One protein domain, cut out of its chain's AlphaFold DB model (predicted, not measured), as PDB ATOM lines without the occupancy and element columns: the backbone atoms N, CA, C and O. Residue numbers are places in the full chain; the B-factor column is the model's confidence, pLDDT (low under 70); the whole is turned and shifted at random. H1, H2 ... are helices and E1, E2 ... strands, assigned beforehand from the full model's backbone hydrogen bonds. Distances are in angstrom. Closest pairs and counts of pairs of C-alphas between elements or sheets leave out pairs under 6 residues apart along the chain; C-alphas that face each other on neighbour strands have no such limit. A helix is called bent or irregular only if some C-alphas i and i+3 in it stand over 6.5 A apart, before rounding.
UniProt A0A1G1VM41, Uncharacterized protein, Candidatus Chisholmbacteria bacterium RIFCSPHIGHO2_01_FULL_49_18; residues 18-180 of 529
ATOM      1  N   GLU A  18     -56.112  12.814  41.144       83.50
ATOM      2  CA  GLU A  18     -55.419  12.450  39.915       83.50
ATOM      3  C   GLU A  18     -54.280  11.473  40.206       83.50
ATOM      4  O   GLU A  18     -54.179  10.435  39.557       83.50
ATOM      5  N   LEU A  19     -53.453  11.756  41.218       85.94
ATOM      6  CA  LEU A  19     -52.375  10.850  41.608       85.94
ATOM      7  C   LEU A  19     -52.909   9.470  42.033       85.94
ATOM      8  O   LEU A  19     -52.303   8.453  41.700       85.94
ATOM      9  N   GLN A  20     -54.046   9.424  42.735       87.06
ATOM     10  CA  GLN A  20     -54.701   8.168  43.128       87.06
ATOM     11  C   GLN A  20     -55.224   7.380  41.920       87.06
ATOM     12  O   GLN A  20     -54.997   6.171  41.840       87.06
ATOM     13  N   ASP A  21     -55.876   8.055  40.973       88.94
ATOM     14  CA  ASP A  21     -56.397   7.436  39.753       88.94
ATOM     15  C   ASP A  21     -55.252   6.886  38.887       88.94
ATOM     16  O   ASP A  21     -55.296   5.732  38.449       88.94
ATOM     17  N   LEU A  22     -54.184   7.671  38.707       90.75
ATOM     18  CA  LEU A  22     -52.983   7.271  37.966       90.75
ATOM     19  C   LEU A  22     -52.252   6.100  38.632       90.75
ATOM     20  O   LEU A  22     -51.789   5.184  37.943       90.75
ATOM     21  N   TRP A  23     -52.168   6.101  39.966       91.62
ATOM     22  CA  TRP A  23     -51.616   4.979  40.722       91.62
ATOM     23  C   TRP A  23     -52.444   3.714  40.505       91.62
ATOM     24  O   TRP A  23     -51.876   2.671  40.187       91.62
ATOM     25  N   SER A  24     -53.773   3.805  40.628       91.25
ATOM     26  CA  SER A  24     -54.674   2.665  40.425       91.25
ATOM     27  C   SER A  24     -54.475   2.058  39.035       91.25
ATOM     28  O   SER A  24     -54.156   0.873  38.933       91.25
ATOM     29  N   GLN A  25     -54.539   2.877  37.981       92.38
ATOM     30  CA  GLN A  25     -54.349   2.435  36.592       92.38
ATOM     31  C   GLN A  25     -52.976   1.784  36.362       92.38
ATOM     32  O   GLN A  25     -52.870   0.738  35.724       92.38
ATOM     33  N   SER A  26     -51.913   2.372  36.915       91.88
ATOM     34  CA  SER A  26     -50.553   1.831  36.789       91.88
ATOM     35  C   SER A  26     -50.365   0.532  37.582       91.88
ATOM     36  O   SER A  26     -49.629  -0.363  37.161       91.88
ATOM     37  N   SER A  27     -51.033   0.404  38.730       91.00
ATOM     38  CA  SER A  27     -50.943  -0.777  39.592       91.00
ATOM     39  C   SER A  27     -51.667  -1.983  38.999       91.00
ATOM     40  O   SER A  27     -51.214  -3.111  39.189       91.00
ATOM     41  N   GLU A  28     -52.731  -1.755  38.223       92.25
ATOM     42  CA  GLU A  28     -53.456  -2.810  37.509       92.25
ATOM     43  C   GLU A  28     -52.582  -3.506  36.460       92.25
ATOM     44  O   GLU A  28     -52.733  -4.709  36.246       92.25
ATOM     45  N   VAL A  29     -51.648  -2.778  35.832       91.19
ATOM     46  CA  VAL A  29     -50.789  -3.332  34.776       91.19
ATOM     47  C   VAL A  29     -49.462  -3.898  35.285       91.19
ATOM     48  O   VAL A  29     -49.051  -4.953  34.816       91.19
ATOM     49  N   LEU A  30     -48.788  -3.232  36.234       87.12
ATOM     50  CA  LEU A  30     -47.461  -3.639  36.727       87.12
ATOM     51  C   LEU A  30     -47.521  -4.425  38.044       87.12
ATOM     52  O   LEU A  30     -46.567  -5.122  38.381       87.12
ATOM     53  N   GLY A  31     -48.613  -4.307  38.800       88.88
ATOM     54  CA  GLY A  31     -48.704  -4.753  40.187       88.88
ATOM     55  C   GLY A  31     -48.151  -3.726  41.183       88.88
ATOM     56  O   GLY A  31     -47.189  -3.005  40.916       88.88
ATOM     57  N   GLU A  32     -48.748  -3.674  42.378       88.19
ATOM     58  CA  GLU A  32     -48.434  -2.665  43.406       88.19
ATOM     59  C   GLU A  32     -46.968  -2.678  43.866       88.19
ATOM     60  O   GLU A  32     -46.379  -1.620  44.100       88.19
ATOM     61  N   GLN A  33     -46.358  -3.861  43.995       88.88
ATOM     62  CA  GLN A  33     -44.971  -3.989  44.460       88.88
ATOM     63  C   GLN A  33     -43.978  -3.422  43.441       88.88
ATOM     64  O   GLN A  33     -43.095  -2.646  43.810       88.88
ATOM     65  N   SER A  34     -44.147  -3.767  42.163       88.12
ATOM     66  CA  SER A  34     -43.317  -3.261  41.068       88.12
ATOM     67  C   SER A  34     -43.507  -1.758  40.884       88.12
ATOM     68  O   SER A  34     -42.525  -1.021  40.796       88.12
ATOM     69  N   LEU A  35     -44.754  -1.275  40.934       88.94
ATOM     70  CA  LEU A  35     -45.046   0.157  40.866       88.94
ATOM     71  C   LEU A  35     -44.388   0.932  42.014       88.94
ATOM     72  O   LEU A  35     -43.790   1.980  41.783       88.94
ATOM     73  N   SER A  36     -44.426   0.394  43.237       89.75
ATOM     74  CA  SER A  36     -43.781   1.019  44.398       89.75
ATOM     75  C   SER A  36     -42.275   1.194  44.196       89.75
ATOM     76  O   SER A  36     -41.722   2.234  44.551       89.75
ATOM     77  N   ARG A  37     -41.605   0.211  43.581       89.62
ATOM     78  CA  ARG A  37     -40.169   0.288  43.269       89.62
ATOM     79  C   ARG A  37     -39.867   1.304  42.166       89.62
ATOM     80  O   ARG A  37     -38.895   2.046  42.284       89.62
ATOM     81  N   VAL A  38     -40.711   1.380  41.136       89.06
ATOM     82  CA  VAL A  38     -40.608   2.403  40.079       89.06
ATOM     83  C   VAL A  38     -40.780   3.806  40.663       89.06
ATOM     84  O   VAL A  38     -39.955   4.685  40.415       89.06
ATOM     85  N   VAL A  39     -41.798   4.018  41.501       88.44
ATOM     86  CA  VAL A  39     -42.028   5.315  42.152       88.44
ATOM     87  C   VAL A  39     -40.886   5.672  43.100       88.44
ATOM     88  O   VAL A  39     -40.471   6.828  43.133       88.44
ATOM     89  N   GLN A  40     -40.292   4.700  43.799       88.12
ATOM     90  CA  GLN A  40     -39.089   4.935  44.601       88.12
ATOM     91  C   GLN A  40     -37.905   5.437  43.752       88.12
ATOM     92  O   GLN A  40     -37.171   6.318  44.199       88.12
ATOM     93  N   ALA A  41     -37.732   4.936  42.525       85.19
ATOM     94  CA  ALA A  41     -36.714   5.448  41.604       85.19
ATOM     95  C   ALA A  41     -37.007   6.897  41.156       85.19
ATOM     96  O   ALA A  41     -36.077   7.687  40.996       85.19
ATOM     97  N   LEU A  42     -38.287   7.267  41.023       84.88
ATOM     98  CA  LEU A  42     -38.727   8.621  40.651       84.88
ATOM     99  C   LEU A  42     -38.635   9.640  41.794       84.88
ATOM    100  O   LEU A  42     -38.447  10.827  41.535       84.88
ATOM    101  N   GLN A  43     -38.739   9.206  43.055       78.19
ATOM    102  CA  GLN A  43     -38.760  10.097  44.226       78.19
ATOM    103  C   GLN A  43     -37.566  11.056  44.288       78.19
ATOM    104  O   GLN A  43     -37.710  12.176  44.769       78.19
ATOM    105  N   ARG A  44     -36.400  10.658  43.764       76.12
ATOM    106  CA  ARG A  44     -35.201  11.514  43.717       76.12
ATOM    107  C   ARG A  44     -35.365  12.769  42.848       76.12
ATOM    108  O   ARG A  44     -34.613  13.720  43.029       76.12
ATOM    109  N   PHE A  45     -36.322  12.754  41.922       72.69
ATOM    110  CA  PHE A  45     -36.652  13.869  41.034       72.69
ATOM    111  C   PHE A  45     -37.857  14.674  41.522       72.69
ATOM    112  O   PHE A  45     -38.195  15.698  40.936       72.69
ATOM    113  N   ASN A  46     -38.525  14.208  42.576       71.62
ATOM    114  CA  ASN A  46     -39.739  14.826  43.069       71.62
ATOM    115  C   ASN A  46     -39.402  16.056  43.918       71.62
ATOM    116  O   ASN A  46     -39.148  15.967  45.121       71.62
ATOM    117  N   THR A  47     -39.368  17.208  43.264       70.06
ATOM    118  CA  THR A  47     -39.229  18.524  43.883       70.06
ATOM    119  C   THR A  47     -40.534  19.308  43.728       70.06
ATOM    120  O   THR A  47     -41.466  18.873  43.053       70.06
ATOM    121  N   ARG A  48     -40.640  20.458  44.399       74.19
ATOM    122  CA  ARG A  48     -41.751  21.388  44.165       74.19
ATOM    123  C   ARG A  48     -41.524  22.101  42.843       74.19
ATOM    124  O   ARG A  48     -40.524  22.807  42.709       74.19
ATOM    125  N   PHE A  49     -42.455  21.934  41.913       73.12
ATOM    126  CA  PHE A  49     -42.445  22.653  40.647       73.12
ATOM    127  C   PHE A  49     -43.397  23.837  40.725       73.12
ATOM    128  O   PHE A  49     -44.501  23.718  41.248       73.12
ATOM    129  N   ILE A  50     -42.968  24.977  40.188       74.88
ATOM    130  CA  ILE A  50     -43.867  26.094  39.918       74.88
ATOM    131  C   ILE A  50     -44.397  25.881  38.506       74.88
ATOM    132  O   ILE A  50     -43.680  26.072  37.524       74.88
ATOM    133  N   VAL A  51     -45.646  25.447  38.414       68.56
ATOM    134  CA  VAL A  51     -46.365  25.327  37.153       68.56
ATOM    135  C   VAL A  51     -46.966  26.686  36.843       68.56
ATOM    136  O   VAL A  51     -47.783  27.209  37.601       68.56
ATOM    137  N   ILE A  52     -46.546  27.273  35.726       68.25
ATOM    138  CA  ILE A  52     -47.175  28.482  35.203       68.25
ATOM    139  C   ILE A  52     -48.402  28.032  34.414       68.25
ATOM    140  O   ILE A  52     -48.294  27.535  33.291       68.25
ATOM    141  N   GLU A  53     -49.569  28.196  35.021       59.91
ATOM    142  CA  GLU A  53     -50.850  27.788  34.458       59.91
ATOM    143  C   GLU A  53     -51.181  28.564  33.175       59.91
ATOM    144  O   GLU A  53     -50.544  29.569  32.810       59.91
ATOM    145  N   LYS A  54     -52.209  28.093  32.457       45.16
ATOM    146  CA  LYS A  54     -52.678  28.719  31.209       45.16
ATOM    147  C   LYS A  54     -53.128  30.178  31.378       45.16
ATOM    148  O   LYS A  54     -53.117  30.897  30.391       45.16
ATOM    149  N   ASP A  55     -53.427  30.640  32.589       44.34
ATOM    150  CA  ASP A  55     -53.795  32.029  32.913       44.34
ATOM    151  C   ASP A  55     -52.614  32.880  33.436       44.34
ATOM    152  O   ASP A  55     -52.718  34.096  33.566       44.34
ATOM    153  N   GLY A  56     -51.444  32.273  33.663       47.75
ATOM    154  CA  GLY A  56     -50.247  32.950  34.183       47.75
ATOM    155  C   GLY A  56     -50.171  32.987  35.693       47.75
ATOM    156  O   GLY A  56     -49.200  33.522  36.223       47.75
ATOM    157  N   SER A  57     -51.152  32.396  36.369       57.78
ATOM    158  CA  SER A  57     -51.001  32.061  37.770       57.78
ATOM    159  C   SER A  57     -49.913  31.006  37.939       57.78
ATOM    160  O   SER A  57     -49.682  30.145  37.087       57.78
ATOM    161  N   GLU A  58     -49.200  31.122  39.047       75.00
ATOM    162  CA  GLU A  58     -48.238  30.130  39.480       75.00
ATOM    163  C   GLU A  58     -48.954  29.187  40.442       75.00
ATOM    164  O   GLU A  58     -49.484  29.618  41.471       75.00
ATOM    165  N   ARG A  59     -48.976  27.898  40.107       79.12
ATOM    166  CA  ARG A  59     -49.383  26.839  41.024       79.12
ATOM    167  C   ARG A  59     -48.151  26.041  41.409       79.12
ATOM    168  O   ARG A  59     -47.438  25.533  40.550       79.12
ATOM    169  N   GLU A  60     -47.915  25.902  42.706       75.81
ATOM    170  CA  GLU A  60     -46.968  24.898  43.178       75.81
ATOM    171  C   GLU A  60     -47.598  23.514  43.001       75.81
ATOM    172  O   GLU A  60     -48.662  23.227  43.552       75.81
ATOM    173  N   GLU A  61     -46.946  22.658  42.220       77.69
ATOM    174  CA  GLU A  61     -47.330  21.264  42.057       77.69
ATOM    175  C   GLU A  61     -46.256  20.356  42.660       77.69
ATOM    176  O   GLU A  61     -45.099  20.324  42.235       77.69
ATOM    177  N   GLU A  62     -46.661  19.610  43.687       75.62
ATOM    178  CA  GLU A  62     -45.898  18.484  44.217       75.62
ATOM    179  C   GLU A  62     -46.216  17.233  43.384       75.62
ATOM    180  O   GLU A  62     -47.345  17.052  42.931       75.62
ATOM    181  N   ASN A  63     -45.248  16.332  43.207       78.56
ATOM    182  CA  ASN A  63     -45.423  15.071  42.473       78.56
ATOM    183  C   ASN A  63     -45.642  15.198  40.957       78.56
ATOM    184  O   ASN A  63     -45.995  14.191  40.346       78.56
ATOM    185  N   LEU A  64     -45.395  16.356  40.329       80.19
ATOM    186  CA  LEU A  64     -45.568  16.538  38.876       80.19
ATOM    187  C   LEU A  64     -44.871  15.430  38.064       80.19
ATOM    188  O   LEU A  64     -45.521  14.719  37.302       80.19
ATOM    189  N   ILE A  65     -43.584  15.197  38.335       79.62
ATOM    190  CA  ILE A  65     -42.772  14.174  37.652       79.62
ATOM    191  C   ILE A  65     -43.317  12.762  37.868       79.62
ATOM    192  O   ILE A  65     -43.286  11.922  36.969       79.62
ATOM    193  N   VAL A  66     -43.849  12.486  39.062       85.19
ATOM    194  CA  VAL A  66     -44.465  11.191  39.362       85.19
ATOM    195  C   VAL A  66     -45.753  11.032  38.559       85.19
ATOM    196  O   VAL A  66     -45.940   9.993  37.934       85.19
ATOM    197  N   LYS A  67     -46.616  12.053  38.519       86.38
ATOM    198  CA  LYS A  67     -47.856  12.023  37.729       86.38
ATOM    199  C   LYS A  67     -47.570  11.815  36.245       86.38
ATOM    200  O   LYS A  67     -48.207  10.973  35.621       86.38
ATOM    201  N   GLU A  68     -46.609  12.544  35.685       84.56
ATOM    202  CA  GLU A  68     -46.233  12.422  34.274       84.56
ATOM    203  C   GLU A  68     -45.711  11.024  33.940       84.56
ATOM    204  O   GLU A  68     -46.186  10.408  32.987       84.56
ATOM    205  N   ALA A  69     -44.842  10.456  34.778       85.94
ATOM    206  CA  ALA A  69     -44.383   9.083  34.593       85.94
ATOM    207  C   ALA A  69     -45.524   8.055  34.721       85.94
ATOM    208  O   ALA A  69     -45.628   7.148  33.894       85.94
ATOM    209  N   LEU A  70     -46.408   8.198  35.719       89.00
ATOM    210  CA  LEU A  70     -47.550   7.295  35.911       89.00
ATOM    211  C   LEU A  70     -48.516   7.313  34.714       89.00
ATOM    212  O   LEU A  70     -49.089   6.275  34.393       89.00
ATOM    213  N   ARG A  71     -48.674   8.447  34.013       89.12
ATOM    214  CA  ARG A  71     -49.493   8.518  32.785       89.12
ATOM    215  C   ARG A  71     -48.954   7.622  31.665       89.12
ATOM    216  O   ARG A  71     -49.740   7.105  30.874       89.12
ATOM    217  N   GLU A  72     -47.640   7.408  31.599       89.44
ATOM    218  CA  GLU A  72     -46.998   6.629  30.530       89.44
ATOM    219  C   GLU A  72     -46.854   5.129  30.860       89.44
ATOM    220  O   GLU A  72     -46.790   4.293  29.952       89.44
ATOM    221  N   ILE A  73     -46.850   4.760  32.148       91.88
ATOM    222  CA  ILE A  73     -46.636   3.377  32.614       91.88
ATOM    223  C   ILE A  73     -47.617   2.357  32.010       91.88
ATOM    224  O   ILE A  73     -47.140   1.317  31.546       91.88
ATOM    225  N   PRO A  74     -48.944   2.599  31.957       92.69
ATOM    226  CA  PRO A  74     -49.885   1.663  31.341       92.69
ATOM    227  C   PRO A  74     -49.528   1.307  29.897       92.69
ATOM    228  O   PRO A  74     -49.475   0.130  29.533       92.69
ATOM    229  N   GLY A  75     -49.205   2.319  29.087       89.81
ATOM    230  CA  GLY A  75     -48.807   2.119  27.696       89.81
ATOM    231  C   GLY A  75     -47.460   1.407  27.565       89.81
ATOM    232  O   GLY A  75     -47.290   0.565  26.680       89.81
ATOM    233  N   TYR A  76     -46.508   1.724  28.443       94.56
ATOM    234  CA  TYR A  76     -45.218   1.042  28.506       94.56
ATOM    235  C   TYR A  76     -45.366  -0.451  28.831       94.56
ATOM    236  O   TYR A  76     -44.822  -1.288  28.107       94.56
ATOM    237  N   ALA A  77     -46.113  -0.787  29.887       94.62
ATOM    238  CA  ALA A  77     -46.277  -2.160  30.357       94.62
ATOM    239  C   ALA A  77     -46.905  -3.049  29.274       94.62
ATOM    240  O   ALA A  77     -46.369  -4.112  28.959       94.62
ATOM    241  N   ASP A  78     -47.973  -2.569  28.632       94.00
ATOM    242  CA  ASP A  78     -48.611  -3.269  27.516       94.00
ATOM    243  C   ASP A  78     -47.625  -3.552  26.364       94.00
ATOM    244  O   ASP A  78     -47.531  -4.680  25.868       94.00
ATOM    245  N   SER A  79     -46.811  -2.559  25.991       93.50
ATOM    246  CA  SER A  79     -45.805  -2.699  24.927       93.50
ATOM    247  C   SER A  79     -44.714  -3.710  25.300       93.50
ATOM    248  O   SER A  79     -44.339  -4.557  24.486       93.50
ATOM    249  N   ALA A  80     -44.244  -3.683  26.553       95.06
ATOM    250  CA  ALA A  80     -43.268  -4.638  27.075       95.06
ATOM    251  C   ALA A  80     -43.798  -6.081  27.046       95.06
ATOM    252  O   ALA A  80     -43.085  -7.007  26.644       95.06
ATOM    253  N   TYR A  81     -45.063  -6.288  27.410       95.06
ATOM    254  CA  TYR A  81     -45.678  -7.615  27.388       95.06
ATOM    255  C   TYR A  81     -45.896  -8.132  25.965       95.06
ATOM    256  O   TYR A  81     -45.664  -9.317  25.705       95.06
ATOM    257  N   ARG A  82     -46.245  -7.255  25.011       94.62
ATOM    258  CA  ARG A  82     -46.393  -7.624  23.591       94.62
ATOM    259  C   ARG A  82     -45.101  -8.159  22.968       94.62
ATOM    260  O   ARG A  82     -45.159  -9.085  22.159       94.62
ATOM    261  N   VAL A  83     -43.939  -7.665  23.396       94.25
ATOM    262  CA  VAL A  83     -42.629  -8.182  22.953       94.25
ATOM    263  C   VAL A  83     -42.102  -9.348  23.804       94.25
ATOM    264  O   VAL A  83     -40.989  -9.838  23.583       94.25
ATOM    265  N   GLY A  84     -42.904  -9.837  24.753       93.69
ATOM    266  CA  GLY A  84     -42.638 -11.048  25.526       93.69
ATOM    267  C   GLY A  84     -41.801 -10.862  26.792       93.69
ATOM    268  O   GLY A  84     -41.236 -11.854  27.257       93.69
ATOM    269  N   LEU A  85     -41.707  -9.649  27.351       94.06
ATOM    270  CA  LEU A  85     -41.078  -9.452  28.660       94.06
ATOM    271  C   LEU A  85     -41.979 -10.003  29.770       94.06
ATOM    272  O   LEU A  85     -43.190  -9.780  29.772       94.06
ATOM    273  N   ALA A  86     -41.378 -10.689  30.742       90.75
ATOM    274  CA  ALA A  86     -42.040 -10.977  32.011       90.75
ATOM    275  C   ALA A  86     -42.224  -9.682  32.835       90.75
ATOM    276  O   ALA A  86     -41.434  -8.747  32.658       90.75
ATOM    277  N   PRO A  87     -43.203  -9.616  33.759       88.94
ATOM    278  CA  PRO A  87     -43.426  -8.450  34.621       88.94
ATOM    279  C   PRO A  87     -42.157  -7.931  35.303       88.94
ATOM    280  O   PRO A  87     -41.874  -6.737  35.245       88.94
ATOM    281  N   GLU A  88     -41.331  -8.827  35.841       89.25
ATOM    282  CA  GLU A  88     -40.088  -8.464  36.523       89.25
ATOM    283  C   GLU A  88     -39.047  -7.882  35.556       89.25
ATOM    284  O   GLU A  88     -38.269  -7.010  35.931       89.25
ATOM    285  N   GLN A  89     -39.031  -8.337  34.297       92.00
ATOM    286  CA  GLN A  89     -38.127  -7.811  33.270       92.00
ATOM    287  C   GLN A  89     -38.571  -6.432  32.780       92.00
ATOM    288  O   GLN A  89     -37.717  -5.586  32.509       92.00
ATOM    289  N   ALA A  90     -39.884  -6.212  32.654       92.88
ATOM    290  CA  ALA A  90     -40.450  -4.909  32.319       92.88
ATOM    291  C   ALA A  90     -40.162  -3.898  33.441       92.88
ATOM    292  O   ALA A  90     -39.641  -2.818  33.184       92.88
ATOM    293  N   GLU A  91     -40.393  -4.287  34.696       93.88
ATOM    294  CA  GLU A  91     -40.033  -3.478  35.863       93.88
ATOM    295  C   GLU A  91     -38.534  -3.140  35.879       93.88
ATOM    296  O   GLU A  91     -38.158  -1.975  35.997       93.88
ATOM    297  N   GLU A  92     -37.661  -4.141  35.730       94.00
ATOM    298  CA  GLU A  92     -36.210  -3.939  35.786       94.00
ATOM    299  C   GLU A  92     -35.710  -3.032  34.653       94.00
ATOM    300  O   GLU A  92     -34.810  -2.221  34.862       94.00
ATOM    301  N   LEU A  93     -36.273  -3.154  33.447       94.94
ATOM    302  CA  LEU A  93     -35.916  -2.293  32.321       94.94
ATOM    303  C   LEU A  93     -36.363  -0.842  32.553       94.94
ATOM    304  O   LEU A  93     -35.593   0.072  32.260       94.94
ATOM    305  N   LEU A  94     -37.561  -0.634  33.105       94.00
ATOM    306  CA  LEU A  94     -38.072   0.694  33.444       94.00
ATOM    307  C   LEU A  94     -37.244   1.359  34.551       94.00
ATOM    308  O   LEU A  94     -36.835   2.507  34.403       94.00
ATOM    309  N   ILE A  95     -36.930   0.635  35.628       92.75
ATOM    310  CA  ILE A  95     -36.057   1.149  36.695       92.75
ATOM    311  C   ILE A  95     -34.670   1.478  36.134       92.75
ATOM    312  O   ILE A  95     -34.136   2.543  36.419       92.75
ATOM    313  N   HIS A  96     -34.110   0.614  35.281       94.25
ATOM    314  CA  HIS A  96     -32.809   0.853  34.651       94.25
ATOM    315  C   HIS A  96     -32.792   2.115  33.779       94.25
ATOM    316  O   HIS A  96     -31.795   2.841  33.776       94.25
ATOM    317  N   LEU A  97     -33.882   2.389  33.053       92.69
ATOM    318  CA  LEU A  97     -34.068   3.630  32.297       92.69
ATOM    319  C   LEU A  97     -34.013   4.848  33.223       92.69
ATOM    320  O   LEU A  97     -33.197   5.742  33.000       92.69
ATOM    321  N   LEU A  98     -34.838   4.843  34.272       89.19
ATOM    322  CA  LEU A  98     -34.919   5.936  35.239       89.19
ATOM    323  C   LEU A  98     -33.578   6.160  35.938       89.19
ATOM    324  O   LEU A  98     -33.114   7.293  36.041       89.19
ATOM    325  N   ASP A  99     -32.915   5.080  36.355       88.81
ATOM    326  CA  ASP A  99     -31.616   5.129  37.019       88.81
ATOM    327  C   ASP A  99     -30.510   5.685  36.128       88.81
ATOM    328  O   ASP A  99     -29.632   6.395  36.626       88.81
ATOM    329  N   SER A 100     -30.586   5.427  34.823       87.81
ATOM    330  CA  SER A 100     -29.591   5.880  33.852       87.81
ATOM    331  C   SER A 100     -29.693   7.366  33.506       87.81
ATOM    332  O   SER A 100     -28.770   7.863  32.868       87.81
ATOM    333  N   ASN A 101     -30.738   8.089  33.935       79.19
ATOM    334  CA  ASN A 101     -30.906   9.519  33.654       79.19
ATOM    335  C   ASN A 101     -30.703  10.398  34.915       79.19
ATOM    336  O   ASN A 101     -31.668  10.856  35.521       79.19
ATOM    337  N   PRO A 102     -29.461  10.606  35.400       66.56
ATOM    338  CA  PRO A 102     -29.213  11.205  36.718       66.56
ATOM    339  C   PRO A 102     -29.428  12.726  36.807       66.56
ATOM    340  O   PRO A 102     -29.432  13.251  37.919       66.56
ATOM    341  N   TYR A 103     -29.557  13.436  35.681       64.94
ATOM    342  CA  TYR A 103     -29.549  14.909  35.641       64.94
ATOM    343  C   TYR A 103     -30.801  15.537  35.023       64.94
ATOM    344  O   TYR A 103     -30.900  16.760  34.977       64.94
ATOM    345  N   ASP A 104     -31.739  14.721  34.556       63.91
ATOM    346  CA  ASP A 104     -32.883  15.178  33.780       63.91
ATOM    347  C   ASP A 104     -34.158  15.108  34.623       63.91
ATOM    348  O   ASP A 104     -34.844  14.087  34.717       63.91
ATOM    349  N   PHE A 105     -34.429  16.215  35.310       62.09
ATOM    350  CA  PHE A 105     -35.621  16.374  36.137       62.09
ATOM    351  C   PHE A 105     -36.883  16.616  35.299       62.09
ATOM    352  O   PHE A 105     -37.961  16.610  35.877       62.09
ATOM    353  N   GLU A 106     -36.766  16.818  33.980       61.03
ATOM    354  CA  GLU A 106     -37.829  17.396  33.144       61.03
ATOM    355  C   GLU A 106     -38.297  16.483  31.991       61.03
ATOM    356  O   GLU A 106     -39.277  16.826  31.338       61.03
ATOM    357  N   GLN A 107     -37.642  15.340  31.718       69.81
ATOM    358  CA  GLN A 107     -37.982  14.489  30.553       69.81
ATOM    359  C   GLN A 107     -38.076  12.976  30.847       69.81
ATOM    360  O   GLN A 107     -37.836  12.125  29.976       69.81
ATOM    361  N   ASN A 108     -38.412  12.595  32.083       77.25
ATOM    362  CA  ASN A 108     -38.550  11.178  32.449       77.25
ATOM    363  C   ASN A 108     -39.721  10.499  31.721       77.25
ATOM    364  O   ASN A 108     -39.568   9.390  31.211       77.25
ATOM    365  N   ASP A 109     -40.861  11.174  31.619       80.62
ATOM    366  CA  ASP A 109     -42.027  10.745  30.840       80.62
ATOM    367  C   ASP A 109     -41.687  10.574  29.350       80.62
ATOM    368  O   ASP A 109     -42.018   9.547  28.754       80.62
ATOM    369  N   VAL A 110     -40.920  11.507  28.775       81.38
ATOM    370  CA  VAL A 110     -40.431  11.437  27.388       81.38
ATOM    371  C   VAL A 110     -39.568  10.196  27.180       81.38
ATOM    372  O   VAL A 110     -39.744   9.465  26.204       81.38
ATOM    373  N   SER A 111     -38.658   9.915  28.115       86.31
ATOM    374  CA  SER A 111     -37.796   8.731  28.054       86.31
ATOM    375  C   SER A 111     -38.608   7.433  28.143       86.31
ATOM    376  O   SER A 111     -38.346   6.494  27.387       86.31
ATOM    377  N   ILE A 112     -39.614   7.375  29.028       89.81
ATOM    378  CA  ILE A 112     -40.523   6.221  29.154       89.81
ATOM    379  C   ILE A 112     -41.309   6.027  27.858       89.81
ATOM    380  O   ILE A 112     -41.395   4.908  27.347       89.81
ATOM    381  N   LEU A 113     -41.838   7.112  27.295       87.25
ATOM    382  CA  LEU A 113     -42.573   7.095  26.041       87.25
ATOM    383  C   LEU A 113     -41.705   6.617  24.870       87.25
ATOM    384  O   LEU A 113     -42.161   5.812  24.059       87.25
ATOM    385  N   LEU A 114     -40.463   7.089  24.758       86.88
ATOM    386  CA  LEU A 114     -39.557   6.673  23.685       86.88
ATOM    387  C   LEU A 114     -39.147   5.207  23.834       86.88
ATOM    388  O   LEU A 114     -39.124   4.477  22.846       86.88
ATOM    389  N   LEU A 115     -38.917   4.742  25.065       92.12
ATOM    390  CA  LEU A 115     -38.696   3.324  25.325       92.12
ATOM    391  C   LEU A 115     -39.928   2.493  24.945       92.12
ATOM    392  O   LEU A 115     -39.793   1.477  24.263       92.12
ATOM    393  N   LYS A 116     -41.129   2.932  25.338       92.31
ATOM    394  CA  LYS A 116     -42.393   2.315  24.923       92.31
ATOM    395  C   LYS A 116     -42.468   2.214  23.397       92.31
ATOM    396  O   LYS A 116     -42.726   1.127  22.894       92.31
ATOM    397  N   ARG A 117     -42.182   3.295  22.663       88.25
ATOM    398  CA  ARG A 117     -42.188   3.314  21.188       88.25
ATOM    399  C   ARG A 117     -41.198   2.328  20.578       88.25
ATOM    400  O   ARG A 117     -41.545   1.636  19.625       88.25
ATOM    401  N   SER A 118     -39.997   2.212  21.147       90.31
ATOM    402  CA  SER A 118     -39.046   1.179  20.727       90.31
ATOM    403  C   SER A 118     -39.647  -0.225  20.875       90.31
ATOM    404  O   SER A 118     -39.482  -1.053  19.985       90.31
ATOM    405  N   LEU A 119     -40.364  -0.500  21.972       92.81
ATOM    406  CA  LEU A 119     -41.010  -1.797  22.213       92.81
ATOM    407  C   LEU A 119     -42.228  -2.018  21.303       92.81
ATOM    408  O   LEU A 119     -42.387  -3.111  20.763       92.81
ATOM    409  N   ASP A 120     -43.050  -0.991  21.079       89.94
ATOM    410  CA  ASP A 120     -44.147  -1.023  20.106       89.94
ATOM    411  C   ASP A 120     -43.627  -1.408  18.715       89.94
ATOM    412  O   ASP A 120     -44.156  -2.327  18.087       89.94
ATOM    413  N   GLN A 121     -42.525  -0.790  18.278       88.62
ATOM    414  CA  GLN A 121     -41.919  -1.086  16.984       88.62
ATOM    415  C   GLN A 121     -41.436  -2.539  16.880       88.62
ATOM    416  O   GLN A 121     -41.577  -3.174  15.833       88.62
ATOM    417  N   GLU A 122     -40.876  -3.097  17.953       89.38
ATOM    418  CA  GLU A 122     -40.488  -4.511  18.004       89.38
ATOM    419  C   GLU A 122     -41.705  -5.445  17.936       89.38
ATOM    420  O   GLU A 122     -41.658  -6.476  17.255       89.38
ATOM    421  N   ALA A 123     -42.808  -5.071  18.592       88.12
ATOM    422  CA  ALA A 123     -44.055  -5.828  18.558       88.12
ATOM    423  C   ALA A 123     -44.681  -5.837  17.152       88.12
ATOM    424  O   ALA A 123     -45.130  -6.890  16.690       88.12
ATOM    425  N   GLU A 124     -44.667  -4.697  16.456       85.25
ATOM    426  CA  GLU A 124     -45.125  -4.567  15.065       85.25
ATOM    427  C   GLU A 124     -44.297  -5.415  14.097       85.25
ATOM    428  O   GLU A 124     -44.840  -6.029  13.179       85.25
ATOM    429  N   LEU A 125     -42.989  -5.530  14.343       83.62
ATOM    430  CA  LEU A 125     -42.102  -6.426  13.598       83.62
ATOM    431  C   LEU A 125     -42.272  -7.907  13.997       83.62
ATOM    432  O   LEU A 125     -41.533  -8.765  13.506       83.62
ATOM    433  N   HIS A 126     -43.220  -8.216  14.890       81.94
ATOM    434  CA  HIS A 126     -43.470  -9.537  15.469       81.94
ATOM    435  C   HIS A 126     -42.224 -10.163  16.118       81.94
ATOM    436  O   HIS A 126     -42.044 -11.386  16.112       81.94
ATOM    437  N   GLN A 127     -41.351  -9.329  16.688       82.00
ATOM    438  CA  GLN A 127     -40.111  -9.766  17.317       82.00
ATOM    439  C   GLN A 127     -40.288  -9.859  18.830       82.00
ATOM    440  O   GLN A 127     -40.650  -8.897  19.501       82.00
ATOM    441  N   ARG A 128     -39.975 -11.031  19.388       87.88
ATOM    442  CA  ARG A 128     -39.770 -11.161  20.832       87.88
ATOM    443  C   ARG A 128     -38.367 -10.705  21.199       87.88
ATOM    444  O   ARG A 128     -37.420 -10.983  20.459       87.88
ATOM    445  N   LEU A 129     -38.227 -10.061  22.354       88.50
ATOM    446  CA  LEU A 129     -36.917  -9.682  22.870       88.50
ATOM    447  C   LEU A 129     -36.260 -10.861  23.589       88.50
ATOM    448  O   LEU A 129     -36.821 -11.452  24.511       88.50
ATOM    449  N   THR A 130     -35.048 -11.210  23.163       88.94
ATOM    450  CA  THR A 130     -34.208 -12.161  23.896       88.94
ATOM    451  C   THR A 130     -33.513 -11.466  25.066       88.94
ATOM    452  O   THR A 130     -33.378 -10.242  25.095       88.94
ATOM    453  N   THR A 131     -32.975 -12.240  26.013       87.31
ATOM    454  CA  THR A 131     -32.138 -11.690  27.095       87.31
ATOM    455  C   THR A 131     -30.972 -10.858  26.553       87.31
ATOM    456  O   THR A 131     -30.658  -9.813  27.110       87.31
ATOM    457  N   ASN A 132     -30.368 -11.284  25.440       88.88
ATOM    458  CA  ASN A 132     -29.272 -10.558  24.803       88.88
ATOM    459  C   ASN A 132     -29.736  -9.215  24.213       88.88
ATOM    460  O   ASN A 132     -29.020  -8.220  24.307       88.88
ATOM    461  N   ASP A 133     -30.943  -9.159  23.648       89.50
ATOM    462  CA  ASP A 133     -31.515  -7.910  23.131       89.50
ATOM    463  C   ASP A 133     -31.782  -6.913  24.261       89.50
ATOM    464  O   ASP A 133     -31.403  -5.748  24.153       89.50
ATOM    465  N   ILE A 134     -32.336  -7.390  25.382       90.06
ATOM    466  CA  ILE A 134     -32.542  -6.574  26.587       90.06
ATOM    467  C   ILE A 134     -31.198  -6.054  27.116       90.06
ATOM    468  O   ILE A 134     -31.087  -4.877  27.451       90.06
ATOM    469  N   SER A 135     -30.158  -6.893  27.161       90.44
ATOM    470  CA  SER A 135     -28.818  -6.466  27.586       90.44
ATOM    471  C   SER A 135     -28.223  -5.388  26.676       90.44
ATOM    472  O   SER A 135     -27.632  -4.437  27.186       90.44
ATOM    473  N   ARG A 136     -28.396  -5.491  25.349       89.06
ATOM    474  CA  ARG A 136     -27.946  -4.450  24.408       89.06
ATOM    475  C   ARG A 136     -28.688  -3.135  24.618       89.06
ATOM    476  O   ARG A 136     -28.045  -2.092  24.706       89.06
ATOM    477  N   LEU A 137     -30.013  -3.199  24.754       90.12
ATOM    478  CA  LEU A 137     -30.844  -2.024  25.002       90.12
ATOM    479  C   LEU A 137     -30.454  -1.336  26.319       90.12
ATOM    480  O   LEU A 137     -30.215  -0.132  26.331       90.12
ATOM    481  N   LYS A 138     -30.275  -2.100  27.406       92.31
ATOM    482  CA  LYS A 138     -29.774  -1.580  28.692       92.31
ATOM    483  C   LYS A 138     -28.390  -0.936  28.560       92.31
ATOM    484  O   LYS A 138     -28.160   0.119  29.145       92.31
ATOM    485  N   GLY A 139     -27.486  -1.539  27.785       89.88
ATOM    486  CA  GLY A 139     -26.154  -0.987  27.522       89.88
ATOM    487  C   GLY A 139     -26.201   0.363  26.799       89.88
ATOM    488  O   GLY A 139     -25.510   1.296  27.208       89.88
ATOM    489  N   MET A 140     -27.056   0.481  25.779       90.25
ATOM    490  CA  MET A 140     -27.317   1.744  25.080       90.25
ATOM    491  C   MET A 140     -27.893   2.797  26.034       90.25
ATOM    492  O   MET A 140     -27.351   3.894  26.113       90.25
ATOM    493  N   ILE A 141     -28.924   2.440  26.811       91.56
ATOM    494  CA  ILE A 141     -29.571   3.325  27.793       91.56
ATOM    495  C   ILE A 141     -28.556   3.865  28.809       91.56
ATOM    496  O   ILE A 141     -28.511   5.067  29.056       91.56
ATOM    497  N   THR A 142     -27.705   3.002  29.368       89.50
ATOM    498  CA  THR A 142     -26.686   3.420  30.340       89.50
ATOM    499  C   THR A 142     -25.675   4.382  29.731       89.50
ATOM    500  O   THR A 142     -25.297   5.362  30.375       89.50
ATOM    501  N   LEU A 143     -25.213   4.112  28.508       85.94
ATOM    502  CA  LEU A 143     -24.204   4.957  27.880       85.94
ATOM    503  C   LEU A 143     -24.795   6.305  27.446       85.94
ATOM    504  O   LEU A 143     -24.211   7.336  27.762       85.94
ATOM    505  N   ALA A 144     -25.975   6.305  26.824       86.81
ATOM    506  CA  ALA A 144     -26.682   7.521  26.430       86.81
ATOM    507  C   ALA A 144     -27.089   8.375  27.644       86.81
ATOM    508  O   ALA A 144     -26.907   9.591  27.646       86.81
ATOM    509  N   GLY A 145     -27.573   7.732  28.709       84.44
ATOM    510  CA  GLY A 145     -27.963   8.387  29.954       84.44
ATOM    511  C   GLY A 145     -26.794   9.051  30.689       84.44
ATOM    512  O   GLY A 145     -26.899  10.203  31.107       84.44
ATOM    513  N   LYS A 146     -25.616   8.404  30.729       81.94
ATOM    514  CA  LYS A 146     -24.372   9.004  31.257       81.94
ATOM    515  C   LYS A 146     -24.015  10.329  30.570       81.94
ATOM    516  O   LYS A 146     -23.364  11.176  31.179       81.94
ATOM    517  N   TYR A 147     -24.401  10.478  29.307       77.19
ATOM    518  CA  TYR A 147     -24.069  11.623  28.471       77.19
ATOM    519  C   TYR A 147     -25.236  12.595  28.262       77.19
ATOM    520  O   TYR A 147     -25.068  13.570  27.537       77.19
ATOM    521  N   GLY A 148     -26.389  12.366  28.903       79.38
ATOM    522  CA  GLY A 148     -27.555  13.250  28.798       79.38
ATOM    523  C   GLY A 148     -28.209  13.267  27.412       79.38
ATOM    524  O   GLY A 148     -28.805  14.268  27.037       79.38
ATOM    525  N   VAL A 149     -28.080  12.184  26.634       81.25
ATOM    526  CA  VAL A 149     -28.604  12.069  25.251       81.25
ATOM    527  C   VAL A 149     -29.586  10.911  25.081       81.25
ATOM    528  O   VAL A 149     -29.785  10.388  23.983       81.25
ATOM    529  N   LEU A 150     -30.181  10.466  26.186       85.19
ATOM    530  CA  LEU A 150     -31.048   9.292  26.219       85.19
ATOM    531  C   LEU A 150     -32.281   9.419  25.301       85.19
ATOM    532  O   LEU A 150     -32.488   8.488  24.516       85.19
ATOM    533  N   PRO A 151     -33.047  10.532  25.305       83.94
ATOM    534  CA  PRO A 151     -34.176  10.694  24.389       83.94
ATOM    535  C   PRO A 151     -33.761  10.596  22.913       83.94
ATOM    536  O   PRO A 151     -34.273   9.752  22.180       83.94
ATOM    537  N   SER A 152     -32.757  11.368  22.496       81.44
ATOM    538  CA  SER A 152     -32.216  11.357  21.129       81.44
ATOM    539  C   SER A 152     -31.709   9.974  20.696       81.44
ATOM    540  O   SER A 152     -31.948   9.528  19.573       81.44
ATOM    541  N   SER A 153     -31.063   9.231  21.602       87.50
ATOM    542  CA  SER A 153     -30.615   7.858  21.330       87.50
ATOM    543  C   SER A 153     -31.775   6.876  21.133       87.50
ATOM    544  O   SER A 153     -31.739   6.064  20.206       87.50
ATOM    545  N   LEU A 154     -32.801   6.925  21.993       89.00
ATOM    546  CA  LEU A 154     -33.977   6.052  21.885       89.00
ATOM    547  C   LEU A 154     -34.816   6.376  20.648       89.00
ATOM    548  O   LEU A 154     -35.310   5.453  19.997       89.00
ATOM    549  N   TYR A 155     -34.935   7.661  20.307       86.94
ATOM    550  CA  TYR A 155     -35.549   8.118  19.065       86.94
ATOM    551  C   TYR A 155     -34.849   7.479  17.863       86.94
ATOM    552  O   TYR A 155     -35.433   6.634  17.190       86.94
ATOM    553  N   SER A 156     -33.554   7.766  17.680       88.56
ATOM    554  CA  SER A 156     -32.793   7.286  16.522       88.56
ATOM    555  C   SER A 156     -32.759   5.765  16.440       88.56
ATOM    556  O   SER A 156     -32.876   5.195  15.354       88.56
ATOM    557  N   TYR A 157     -32.663   5.083  17.586       91.44
ATOM    558  CA  TYR A 157     -32.815   3.635  17.637       91.44
ATOM    559  C   TYR A 157     -34.167   3.207  17.057       91.44
ATOM    560  O   TYR A 157     -34.190   2.425  16.109       91.44
ATOM    561  N   THR A 158     -35.274   3.747  17.574       90.25
ATOM    562  CA  THR A 158     -36.643   3.426  17.135       90.25
ATOM    563  C   THR A 158     -36.830   3.676  15.640       90.25
ATOM    564  O   THR A 158     -37.313   2.790  14.931       90.25
ATOM    565  N   THR A 159     -36.380   4.821  15.126       89.44
ATOM    566  CA  THR A 159     -36.485   5.149  13.701       89.44
ATOM    567  C   THR A 159     -35.681   4.165  12.836       89.44
ATOM    568  O   THR A 159     -36.189   3.670  11.829       89.44
ATOM    569  N   LEU A 160     -34.469   3.767  13.254       91.62
ATOM    570  CA  LEU A 160     -33.682   2.732  12.559       91.62
ATOM    571  C   LEU A 160     -34.368   1.358  12.591       91.62
ATOM    572  O   LEU A 160     -34.282   0.603  11.618       91.62
ATOM    573  N   ARG A 161     -35.048   1.016  13.695       91.38
ATOM    574  CA  ARG A 161     -35.861  -0.209  13.783       91.38
ATOM    575  C   ARG A 161     -37.024  -0.168  12.798       91.38
ATOM    576  O   ARG A 161     -37.248  -1.167  12.118       91.38
ATOM    577  N   ARG A 162     -37.695   0.979  12.668       88.06
ATOM    578  CA  ARG A 162     -38.810   1.203  11.734       88.06
ATOM    579  C   ARG A 162     -38.392   1.092  10.265       88.06
ATOM    580  O   ARG A 162     -39.103   0.479   9.479       88.06
ATOM    581  N   ILE A 163     -37.193   1.570   9.924       89.50
ATOM    582  CA  ILE A 163     -36.571   1.366   8.598       89.50
ATOM    583  C   ILE A 163     -36.236  -0.117   8.346       89.50
ATOM    584  O   ILE A 163     -36.089  -0.548   7.203       89.50
ATOM    585  N   GLY A 164     -36.125  -0.926   9.404       90.00
ATOM    586  CA  GLY A 164     -35.897  -2.365   9.312       90.00
ATOM    587  C   GLY A 164     -34.435  -2.787   9.444       90.00
ATOM    588  O   GLY A 164     -34.092  -3.893   9.022       90.00
ATOM    589  N   LEU A 165     -33.557  -1.955  10.026       92.25
ATOM    590  CA  LEU A 165     -32.186  -2.379  10.359       92.25
ATOM    591  C   LEU A 165     -32.211  -3.571  11.328       92.25
ATOM    592  O   LEU A 165     -33.273  -3.997  11.766       92.25
ATOM    593  N   SER A 166     -31.065  -4.170  11.657       90.94
ATOM    594  CA  SER A 166     -30.982  -5.156  12.746       90.94
ATOM    595  C   SER A 166     -30.804  -4.449  14.097       90.94
ATOM    596  O   SER A 166     -30.345  -3.314  14.137       90.94
ATOM    597  N   LYS A 167     -31.151  -5.092  15.222       89.88
ATOM    598  CA  LYS A 167     -30.970  -4.487  16.559       89.88
ATOM    599  C   LYS A 167     -29.511  -4.110  16.806       89.88
ATOM    600  O   LYS A 167     -29.227  -3.076  17.395       89.88
ATOM    601  N   GLU A 168     -28.606  -4.963  16.335       90.12
ATOM    602  CA  GLU A 168     -27.164  -4.772  16.424       90.12
ATOM    603  C   GLU A 168     -26.702  -3.574  15.597       90.12
ATOM    604  O   GLU A 168     -26.010  -2.715  16.133       90.12
ATOM    605  N   ASP A 169     -27.146  -3.465  14.342       91.88
ATOM    606  CA  ASP A 169     -26.801  -2.330  13.482       91.88
ATOM    607  C   ASP A 169     -27.410  -1.020  13.985       91.88
ATOM    608  O   ASP A 169     -26.732   0.003  13.983       91.88
ATOM    609  N   SER A 170     -28.662  -1.044  14.456       92.00
ATOM    610  CA  SER A 170     -29.325   0.131  15.026       92.00
ATOM    611  C   SER A 170     -28.571   0.646  16.249       92.00
ATOM    612  O   SER A 170     -28.257   1.830  16.322       92.00
ATOM    613  N   THR A 171     -28.227  -0.237  17.193       89.69
ATOM    614  CA  THR A 171     -27.422   0.151  18.356       89.69
ATOM    615  C   THR A 171     -26.034   0.616  17.925       89.69
ATOM    616  O   THR A 171     -25.583   1.655  18.390       89.69
ATOM    617  N   ALA A 172     -25.356  -0.096  17.022       87.44
ATOM    618  CA  ALA A 172     -24.019   0.282  16.571       87.44
ATOM    619  C   ALA A 172     -23.995   1.678  15.934       87.44
ATOM    620  O   ALA A 172     -23.115   2.468  16.268       87.44
ATOM    621  N   LEU A 173     -24.971   2.000  15.078       88.69
ATOM    622  CA  LEU A 173     -25.042   3.299  14.414       88.69
ATOM    623  C   LEU A 173     -25.350   4.431  15.398       88.69
ATOM    624  O   LEU A 173     -24.696   5.465  15.337       88.69
ATOM    625  N   VAL A 174     -26.277   4.230  16.341       88.69
ATOM    626  CA  VAL A 174     -26.539   5.222  17.402       88.69
ATOM    627  C   VAL A 174     -25.275   5.453  18.228       88.69
ATOM    628  O   VAL A 174     -24.843   6.590  18.403       88.69
ATOM    629  N   MET A 175     -24.617   4.377  18.670       84.94
ATOM    630  CA  MET A 175     -23.412   4.475  19.501       84.94
ATOM    631  C   MET A 175     -22.181   4.987  18.746       84.94
ATOM    632  O   MET A 175     -21.203   5.378  19.382       84.94
ATOM    633  N   TYR A 176     -22.213   5.002  17.413       81.31
ATOM    634  CA  TYR A 176     -21.151   5.557  16.578       81.31
ATOM    635  C   TYR A 176     -21.099   7.088  16.619       81.31
ATOM    636  O   TYR A 176     -20.044   7.654  16.348       81.31
ATOM    637  N   LEU A 177     -22.202   7.765  16.958       78.62
ATOM    638  CA  LEU A 177     -22.317   9.222  16.865       78.62
ATOM    639  C   LEU A 177     -21.583   9.924  18.021       78.62
ATOM    640  O   LEU A 177     -22.015   9.773  19.170       78.62
ATOM    641  N   PRO A 178     -20.500  10.685  17.740       71.38
ATOM    642  CA  PRO A 178     -19.825  11.505  18.726       71.38
ATOM    643  C   PRO A 178     -20.499  12.876  18.899       71.38
ATOM    644  O   PRO A 178     -21.072  13.413  17.947       71.38
ATOM    645  N   ASP A 179     -20.354  13.486  20.073       69.56
ATOM    646  CA  ASP A 179     -20.698  14.895  20.307       69.56
ATOM    647  C   ASP A 179     -19.726  15.883  19.632       69.56
ATOM    648  O   ASP A 179     -18.799  15.495  18.911       69.56
ATOM    649  N   THR A 180     -19.926  17.182  19.894       62.88
ATOM    650  CA  THR A 180     -19.087  18.288  19.402       62.88
ATOM    651  C   THR A 180     -17.596  18.057  19.622       62.88
ATOM    652  O   THR A 180     -16.806  18.368  18.733       62.88
TER     653      THR A 180
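Overview. This is residues 18 to 180 of the 529 residues of an uncharacterized protein of Candidatus Chisholmbacteria bacterium RIFCSPHIGHO2_01_FULL_49_18 (UniProt A0A1G1VM41). Helices stand in two rows packed on each other, with H2, H4, H6 and H8 side by side in one row and H1, H3, H5 and H7 running the opposite way in the other; a small hairpin of two strands, E1 and E2, lies at one end. The rows cross at a slant. The printed part has 163 residues, with eight named helices and two named strands in the order H1 H2 E1 E2 H3 H4 H5 H6 H7 H8; it is mostly helix, and E1 and E2 make an antiparallel sheet. It is compact, with a radius of gyration of the C-alphas of 16.2 A and spans of 48 by 41 by 25 A.

Along the chain. The sheet is E1, residues 49 to 52, and E2, residues 58 to 61. H3, residues 64 to 82, was assigned as one helix by its hydrogen bonds but is bent: C-alphas 71 and 74 are 7.0 A apart, and its arms are H3a, residues 64 to 71, and H3b, residues 74 to 82. H1 is residues 18 to 30, from C-alpha 18 at (-55.419, 12.450, 39.915). H2, residues 32 to 45, 20.4 A, is only just irregular, with C-alphas 41 and 44 6.6 A apart. H4 is residues 87 to 99, H5 residues 108 to 124, 24.4 A, H6 residues 131 to 146, 22.5 A, and H7 residues 150 to 163, 20.1 A. H8, residues 167 to 176, ends at C-alpha 176, (-21.151, 5.557, 16.578).

Arrangement. In the hairpin of E1 and E2, N 51 and O 59 are 2.8 A apart, within hydrogen-bond range. H3a touches H1, closest C-alphas Leu 22 and Leu 70, 5.8 A. H3b touches H5 at a shallow tilt of 30 degrees, closest C-alphas Tyr 76 and Lys 116, 4.7 A. H2 touches H4 at a shallow tilt of 4 degrees, the same way, closest C-alphas Val 38 and Ile 95, 5.8 A. H4 to H8 form an up and down bundle, each running against the one before. H5 touches H7, closest C-alphas Ser 118 and Thr 158, 4.9 A. H6 touches H8 with residues 133 to 140 alone, closest C-alphas Met 140 and Thr 171, 6.9 A. H5 and H6 are apart. Every O i to N i+4 pair is within hydrogen-bond range in H3a, H3b, H4, H5, H6, H7 and H8, against 8 of 9 in H1 and 8 of 10 in H2.

Size, cuts and confidence. The C-alphas farthest apart, Asp 55 and Asn 132, are 49.8 A apart. The printed part has no cut and no long link. The mean pLDDT of the printed part is 84.8; residues 51 to 57, 102 to 107 and 179 to 180 are under 70.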